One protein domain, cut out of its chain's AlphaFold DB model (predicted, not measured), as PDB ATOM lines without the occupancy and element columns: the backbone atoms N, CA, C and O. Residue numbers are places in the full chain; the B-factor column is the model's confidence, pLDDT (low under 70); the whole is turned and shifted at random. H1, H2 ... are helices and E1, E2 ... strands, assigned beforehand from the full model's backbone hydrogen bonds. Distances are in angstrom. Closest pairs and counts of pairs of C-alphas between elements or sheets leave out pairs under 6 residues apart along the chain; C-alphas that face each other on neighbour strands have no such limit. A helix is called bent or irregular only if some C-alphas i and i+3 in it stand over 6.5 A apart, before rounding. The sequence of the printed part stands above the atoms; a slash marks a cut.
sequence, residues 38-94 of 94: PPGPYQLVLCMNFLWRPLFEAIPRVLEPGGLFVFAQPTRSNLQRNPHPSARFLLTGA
ATOM      1  N   PRO A  38     354.379  98.231 142.742       95.81
ATOM      2  CA  PRO A  38     354.988  96.941 143.019       95.81
ATOM      3  C   PRO A  38     353.905  95.879 143.258       95.81
ATOM      4  O   PRO A  38     352.880  96.171 143.889       95.81
ATOM      5  N   PRO A  39     354.085  94.660 142.725       93.88
ATOM      6  CA  PRO A  39     353.061  93.635 142.814       93.88
ATOM      7  C   PRO A  39     352.829  93.241 144.275       93.88
ATOM      8  O   PRO A  39     353.772  93.037 145.044       93.88
ATOM      9  N   GLY A  40     351.552  93.135 144.640       92.62
ATOM     10  CA  GLY A  40     351.121  92.610 145.927       92.62
ATOM     11  C   GLY A  40     351.138  91.068 145.973       92.62
ATOM     12  O   GLY A  40     351.875  90.427 145.221       92.62
ATOM     13  N   PRO A  41     350.310  90.449 146.829       94.88
ATOM     14  CA  PRO A  41     349.213  91.080 147.553       94.88
ATOM     15  C   PRO A  41     349.661  91.788 148.846       94.88
ATOM     16  O   PRO A  41     350.556  91.328 149.553       94.88
ATOM     17  N   TYR A  42     349.014  92.909 149.161       97.62
ATOM     18  CA  TYR A  42     349.202  93.681 150.385       97.62
ATOM     19  C   TYR A  42     347.955  93.616 151.266       97.62
ATOM     20  O   TYR A  42     346.837  93.807 150.794       97.62
ATOM     21  N   GLN A  43     348.161  93.428 152.569       98.25
ATOM     22  CA  GLN A  43     347.092  93.485 153.580       98.25
ATOM     23  C   GLN A  43     346.670  94.929 153.880       98.25
ATOM     24  O   GLN A  43     345.547  95.196 154.302       98.25
ATOM     25  N   LEU A  44     347.593  95.872 153.676       98.06
ATOM     26  CA  LEU A  44     347.413  97.294 153.923       98.06
ATOM     27  C   LEU A  44     348.235  98.096 152.915       98.06
ATOM     28  O   LEU A  44     349.444  97.888 152.797       98.06
ATOM     29  N   VAL A  45     347.596  99.056 152.252       98.25
ATOM     30  CA  VAL A  45     348.272 100.094 151.468       98.25
ATOM     31  C   VAL A  45     347.965 101.456 152.078       98.25
ATOM     32  O   VAL A  45     346.806 101.787 152.335       98.25
ATOM     33  N   LEU A  46     349.015 102.243 152.313       98.12
ATOM     34  CA  LEU A  46     348.933 103.600 152.848       98.12
ATOM     35  C   LEU A  46     349.324 104.598 151.757       98.12
ATOM     36  O   LEU A  46     350.407 104.488 151.188       98.12
ATOM     37  N   CYS A  47     348.477 105.590 151.501       97.56
ATOM     38  CA  CYS A  47     348.790 106.719 150.629       97.56
ATOM     39  C   CYS A  47     348.559 108.023 151.397       97.56
ATOM     40  O   CYS A  47     347.429 108.362 151.759       97.56
ATOM     41  N   MET A  48     349.652 108.723 151.698       96.19
ATOM     42  CA  MET A  48     349.669 109.864 152.611       96.19
ATOM     43  C   MET A  48     350.160 111.108 151.879       96.19
ATOM     44  O   MET A  48     351.283 111.122 151.381       96.19
ATOM     45  N   ASN A  49     349.356 112.171 151.871       95.00
ATOM     46  CA  ASN A  49     349.710 113.482 151.314       95.00
ATOM     47  C   ASN A  49     350.120 113.468 149.825       95.00
ATOM     48  O   ASN A  49     350.806 114.382 149.365       95.00
ATOM     49  N   PHE A  50     349.689 112.457 149.071       95.25
ATOM     50  CA  PHE A  50     349.924 112.316 147.638       95.25
ATOM     51  C   PHE A  50     348.581 112.209 146.916       95.25
ATOM     52  O   PHE A  50     347.726 111.425 147.313       95.25
ATOM     53  N   LEU A  51     348.372 112.998 145.859       94.44
ATOM     54  CA  LEU A  51     347.112 113.010 145.116       94.44
ATOM     55  C   LEU A  51     347.358 112.807 143.627       94.44
ATOM     56  O   LEU A  51     347.618 113.758 142.897       94.44
ATOM     57  N   TRP A  52     347.140 111.574 143.188       94.88
ATOM     58  CA  TRP A  52     347.004 111.212 141.787       94.88
ATOM     59  C   TRP A  52     345.775 110.316 141.643       94.88
ATOM     60  O   TRP A  52     345.727 109.202 142.157       94.88
ATOM     61  N   ARG A  53     344.714 110.841 141.025       93.50
ATOM     62  CA  ARG A  53     343.393 110.184 140.994       93.50
ATOM     63  C   ARG A  53     343.387 108.820 140.283       93.50
ATOM     64  O   ARG A  53     342.674 107.946 140.766       93.50
ATOM     65  N   PRO A  54     344.166 108.591 139.210       95.25
ATOM     66  CA  PRO A  54     344.252 107.267 138.593       95.25
ATOM     67  C   PRO A  54     344.798 106.169 139.519       95.25
ATOM     68  O   PRO A  54     344.487 105.000 139.305       95.25
ATOM     69  N   LEU A  55     345.530 106.523 140.587       95.56
ATOM     70  CA  LEU A  55     346.048 105.556 141.560       95.56
ATOM     71  C   LEU A  55     344.943 104.660 142.134       95.56
ATOM     72  O   LEU A  55     345.158 103.469 142.338       95.56
ATOM     73  N   PHE A  56     343.756 105.223 142.371       95.56
ATOM     74  CA  PHE A  56     342.639 104.535 143.020       95.56
ATOM     75  C   PHE A  56     342.142 103.323 142.218       95.56
ATOM     76  O   PHE A  56     341.682 102.356 142.816       95.56
ATOM     77  N   GLU A  57     342.314 103.328 140.894       95.12
ATOM     78  CA  GLU A  57     341.990 102.192 140.019       95.12
ATOM     79  C   GLU A  57     343.045 101.071 140.086       95.12
ATOM     80  O   GLU A  57     342.762  99.904 139.801       95.12
ATOM     81  N   ALA A  58     344.283 101.405 140.465       95.19
ATOM     82  CA  ALA A  58     345.382 100.452 140.586       95.19
ATOM     83  C   ALA A  58     345.409  99.749 141.955       95.19
ATOM     84  O   ALA A  58     345.780  98.577 142.025       95.19
ATOM     85  N   ILE A  59     344.985 100.427 143.031       97.00
ATOM     86  CA  ILE A  59     345.066  99.911 144.411       97.00
ATOM     87  C   ILE A  59     344.389  98.541 144.601       97.00
ATOM     88  O   ILE A  59     345.035  97.655 145.165       97.00
ATOM     89  N   PRO A  60     343.152  98.286 144.122       96.12
ATOM     90  CA  PRO A  60     342.505  96.990 144.336       96.12
ATOM     91  C   PRO A  60     343.291  95.806 143.760       96.12
ATOM     92  O   PRO A  60     343.155  94.690 144.246       96.12
ATOM     93  N   ARG A  61     344.131  96.035 142.740       95.94
ATOM     94  CA  ARG A  61     344.922  94.986 142.070       95.94
ATOM     95  C   ARG A  61     346.113  94.514 142.895       95.94
ATOM     96  O   ARG A  61     346.643  93.442 142.624       95.94
ATOM     97  N   VAL A  62     346.554  95.324 143.855       97.00
ATOM     98  CA  VAL A  62     347.694  95.002 144.720       97.00
ATOM     99  C   VAL A  62     347.266  94.617 146.132       97.00
ATOM    100  O   VAL A  62     348.122  94.234 146.921       97.00
ATOM    101  N   LEU A  63     345.976  94.687 146.469       98.31
ATOM    102  CA  LEU A  63     345.455  94.253 147.766       98.31
ATOM    103  C   LEU A  63     345.117  92.756 147.768       98.31
ATOM    104  O   LEU A  63     344.654  92.208 146.769       98.31
ATOM    105  N   GLU A  64     345.310  92.096 148.910       97.88
ATOM    106  CA  GLU A  64     344.675  90.794 149.154       97.88
ATOM    107  C   GLU A  64     343.157  90.944 149.363       97.88
ATOM    108  O   GLU A  64     342.687  92.025 149.739       97.88
ATOM    109  N   PRO A  65     342.362  89.870 149.182       97.06
ATOM    110  CA  PRO A  65     340.967  89.864 149.611       97.06
ATOM    111  C   PRO A  65     340.839  90.235 151.097       97.06
ATOM    112  O   PRO A  65     341.407  89.569 151.957       97.06
ATOM    113  N   GLY A  66     340.082  91.293 151.395       97.00
ATOM    114  CA  GLY A  66     339.930  91.824 152.757       97.00
ATOM    115  C   GLY A  66     341.008  92.829 153.185       97.00
ATOM    116  O   GLY A  66     340.912  93.369 154.286       97.00
ATOM    117  N   GLY A  67     341.990  93.121 152.327       97.94
ATOM    118  CA  GLY A  67     343.004  94.139 152.574       97.94
ATOM    119  C   GLY A  67     342.426  95.555 152.646       97.94
ATOM    120  O   GLY A  67     341.367  95.860 152.091       97.94
ATOM    121  N   LEU A  68     343.142  96.441 153.335       98.31
ATOM    122  CA  LEU A  68     342.720  97.816 153.579       98.31
ATOM    123  C   LEU A  68     343.515  98.812 152.737       98.31
ATOM    124  O   LEU A  68     344.739  98.746 152.638       98.31
ATOM    125  N   PHE A  69     342.812  99.806 152.204       98.12
ATOM    126  CA  PHE A  69     343.426 101.012 151.670       98.12
ATOM    127  C   PHE A  69     343.138 102.185 152.599       98.12
ATOM    128  O   PHE A  69     341.977 102.517 152.842       98.12
ATOM    129  N   VAL A  70     344.192 102.823 153.104       98.31
ATOM    130  CA  VAL A  70     344.083 104.048 153.897       98.31
ATOM    131  C   VAL A  70     344.681 105.194 153.101       98.31
ATOM    132  O   VAL A  70     345.861 105.191 152.743       98.31
ATOM    133  N   PHE A  71     343.845 106.192 152.852       97.38
ATOM    134  CA  PHE A  71     344.197 107.396 152.126       97.38
ATOM    135  C   PHE A  71     343.977 108.612 153.016       97.38
ATOM    136  O   PHE A  71     342.871 108.823 153.516       97.38
ATOM    137  N   ALA A  72     345.016 109.419 153.199       95.81
ATOM    138  CA  ALA A  72     344.926 110.664 153.945       95.81
ATOM    139  C   ALA A  72     345.448 111.814 153.092       95.81
ATOM    140  O   ALA A  72     346.617 111.833 152.707       95.81
ATOM    141  N   GLN A  73     344.578 112.789 152.834       95.00
ATOM    142  CA  GLN A  73     344.899 113.943 152.008       95.00
ATOM    143  C   GLN A  73     344.368 115.227 152.635       95.00
ATOM    144  O   GLN A  73     343.190 115.281 153.001       95.00
ATOM    145  N   PRO A  74     345.191 116.287 152.737       94.69
ATOM    146  CA  PRO A  74     344.711 117.574 153.197       94.69
ATOM    147  C   PRO A  74     343.661 118.131 152.241       94.69
ATOM    148  O   PRO A  74     343.737 118.026 151.011       94.69
ATOM    149  N   THR A  75     342.680 118.790 152.836       95.75
ATOM    150  CA  THR A  75     341.667 119.513 152.088       95.75
ATOM    151  C   THR A  75     341.985 120.999 152.026       95.75
ATOM    152  O   THR A  75     342.929 121.475 152.658       95.75
ATOM    153  N   ARG A  76     341.182 121.771 151.288       95.50
ATOM    154  CA  ARG A  76     341.323 123.235 151.215       95.50
ATOM    155  C   ARG A  76     341.329 123.930 152.581       95.50
ATOM    156  O   ARG A  76     341.940 124.988 152.699       95.50
ATOM    157  N   SER A  77     340.730 123.329 153.613       95.25
ATOM    158  CA  SER A  77     340.786 123.855 154.986       95.25
ATOM    159  C   SER A  77     342.215 123.938 155.544       95.25
ATOM    160  O   SER A  77     342.489 124.785 156.391       95.25
ATOM    161  N   ASN A  78     343.159 123.133 155.034       95.19
ATOM    162  CA  ASN A  78     344.567 123.181 155.432       95.19
ATOM    163  C   ASN A  78     345.196 124.567 155.207       95.19
ATOM    164  O   ASN A  78     346.031 124.985 156.007       95.19
ATOM    165  N   LEU A  79     344.747 125.310 154.186       95.81
ATOM    166  CA  LEU A  79     345.262 126.649 153.868       95.81
ATOM    167  C   LEU A  79     344.935 127.703 154.931       95.81
ATOM    168  O   LEU A  79     345.548 128.764 154.943       95.81
ATOM    169  N   GLN A  80     344.003 127.419 155.843       95.56
ATOM    170  CA  GLN A  80     343.719 128.295 156.982       95.56
ATOM    171  C   GLN A  80     344.835 128.256 158.035       95.56
ATOM    172  O   GLN A  80     344.944 129.173 158.841       95.56
ATOM    173  N   ARG A  81     345.640 127.183 158.053       95.62
ATOM    174  CA  ARG A  81     346.687 126.948 159.061       95.62
ATOM    175  C   ARG A  81     348.090 126.864 158.468       95.62
ATOM    176  O   ARG A  81     349.046 127.178 159.164       95.62
ATOM    177  N   ASN A  82     348.217 126.436 157.212       95.56
ATOM    178  CA  ASN A  82     349.498 126.149 156.575       95.56
ATOM    179  C   ASN A  82     349.573 126.779 155.172       95.56
ATOM    180  O   ASN A  82     348.631 126.627 154.395       95.56
ATOM    181  N   PRO A  83     350.700 127.411 154.788       91.38
ATOM    182  CA  PRO A  83     350.870 127.988 153.448       91.38
ATOM    183  C   PRO A  83     351.071 126.929 152.345       91.38
ATOM    184  O   PRO A  83     350.929 127.230 151.160       91.38
ATOM    185  N   HIS A  84     351.388 125.687 152.721       92.75
ATOM    186  CA  HIS A  84     351.618 124.564 151.812       92.75
ATOM    187  C   HIS A  84     350.817 123.314 152.236       92.75
ATOM    188  O   HIS A  84     350.497 123.164 153.419       92.75
ATOM    189  N   PRO A  85     350.522 122.392 151.294       92.94
ATOM    190  CA  PRO A  85     350.760 122.506 149.852       92.94
ATOM    191  C   PRO A  85     349.752 123.456 149.178       92.94
ATOM    192  O   PRO A  85     348.692 123.749 149.724       92.94
ATOM    193  N   SER A  86     350.080 123.957 147.981       93.81
ATOM    194  CA  SER A  86     349.190 124.853 147.223       93.81
ATOM    195  C   SER A  86     347.849 124.188 146.891       93.81
ATOM    196  O   SER A  86     347.797 122.969 146.720       93.81
ATOM    197  N   ALA A  87     346.804 124.986 146.651       93.50
ATOM    198  CA  ALA A  87     345.438 124.514 146.396       93.50
ATOM    199  C   ALA A  87     345.289 123.429 145.307       93.50
ATOM    200  O   ALA A  87     344.364 122.628 145.402       93.50
ATOM    201  N   ARG A  88     346.184 123.364 144.305       92.69
ATOM    202  CA  ARG A  88     346.164 122.317 143.258       92.69
ATOM    203  C   ARG A  88     346.325 120.894 143.802       92.69
ATOM    204  O   ARG A  88     345.878 119.953 143.165       92.69
ATOM    205  N   PHE A  89     346.951 120.748 144.969       93.31
ATOM    206  CA  PHE A  89     347.174 119.460 145.624       93.31
ATOM    207  C   PHE A  89     346.131 119.162 146.704       93.31
ATOM    208  O   PHE A  89     346.250 118.167 147.400       93.31
ATOM    209  N   LEU A  90     345.123 120.013 146.898       94.94
ATOM    210  CA  LEU A  90     344.159 119.864 147.986       94.94
ATOM    211  C   LEU A  90     342.816 119.361 147.466       94.94
ATOM    212  O   LEU A  90     342.354 119.769 146.400       94.94
ATOM    213  N   LEU A  91     342.150 118.522 148.257       94.62
ATOM    214  CA  LEU A  91     340.774 118.125 147.970       94.62
ATOM    215  C   LEU A  91     339.787 119.244 148.318       94.62
ATOM    216  O   LEU A  91     339.958 119.991 149.288       94.62
ATOM    217  N   THR A  92     338.722 119.334 147.529       87.94
ATOM    218  CA  THR A  92     337.579 120.208 147.801       87.94
ATOM    219  C   THR A  92     336.636 119.470 148.752       87.94
ATOM    220  O   THR A  92     335.796 118.698 148.307       87.94
ATOM    221  N   GLY A  93     336.820 119.642 150.059       74.94
ATOM    222  CA  GLY A  93     335.973 119.042 151.095       74.94
ATOM    223  C   GLY A  93     336.450 119.409 152.498       74.94
ATOM    224  O   GLY A  93     337.554 119.914 152.661       74.94
ATOM    225  N   ALA A  94     335.625 119.201 153.508       56.31
ATOM    226  CA  ALA A  94     335.992 119.010 154.907       56.31
ATOM    227  C   ALA A  94     334.873 118.163 155.505       56.31
ATOM    228  O   ALA A  94     333.708 118.457 155.154       56.31
TER     229      ALA A  94
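What this domain is: This is residues 38 to 94 of the 94 residues of the protein "Methyltransf_25 domain-containing protein" of Hyalangium minutum (UniProt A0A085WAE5). This is a rod in which parallel strands E1 and E2 run side by side with H1 over one face, while H2 and the loop of residues 81 to 94 form a small head at the other end. There are 57 printed residues, with E1, H1, E2, H2 in order, class mixed. The whole is loose, radius of gyration of the C-alphas 13.7 A, spanning 39 by 17 by 17 A.

How they stand to each other: Start at E1, residues 42 to 48, parallel to E2, residues 63 to 72, at 12 degrees; find N 45 and O 68, 2.9 A apart. H1, residues 55 to 61, joins them in a right-handed strand-helix-strand unit, a helix between parallel neighbour strands. Its closest C-alphas to E2 are Ile 59 and Phe 69, 7.5 A. H1 is only just irregular: C-alphas 57 and 60 are 6.8 A apart. H2, residues 76 to 80, is apart from E1 and H1. O i to N i+4 pairs within range are 1 of 3 in H1 and 0 of 1 in H2; O i to N i+3, 2 of 4 and 2 of 2.

Where its parts are: Find C-alpha 42 at (349.202, 93.681, 150.385); E1 runs 16.3 A. H1 is 10.6 A long. E2, 17.5 A, bends by 117 degrees at residue 66. H2, 8.0 A, ends at C-alpha 80 (343.719, 128.295, 156.982).

The domain as a whole: The two farthest C-alphas, Pro 65 and Pro 83, are 39.6 A apart. The printed part has no cut, and no link between named elements is long. Residue 94, the chain's last, is under 70 in pLDDT.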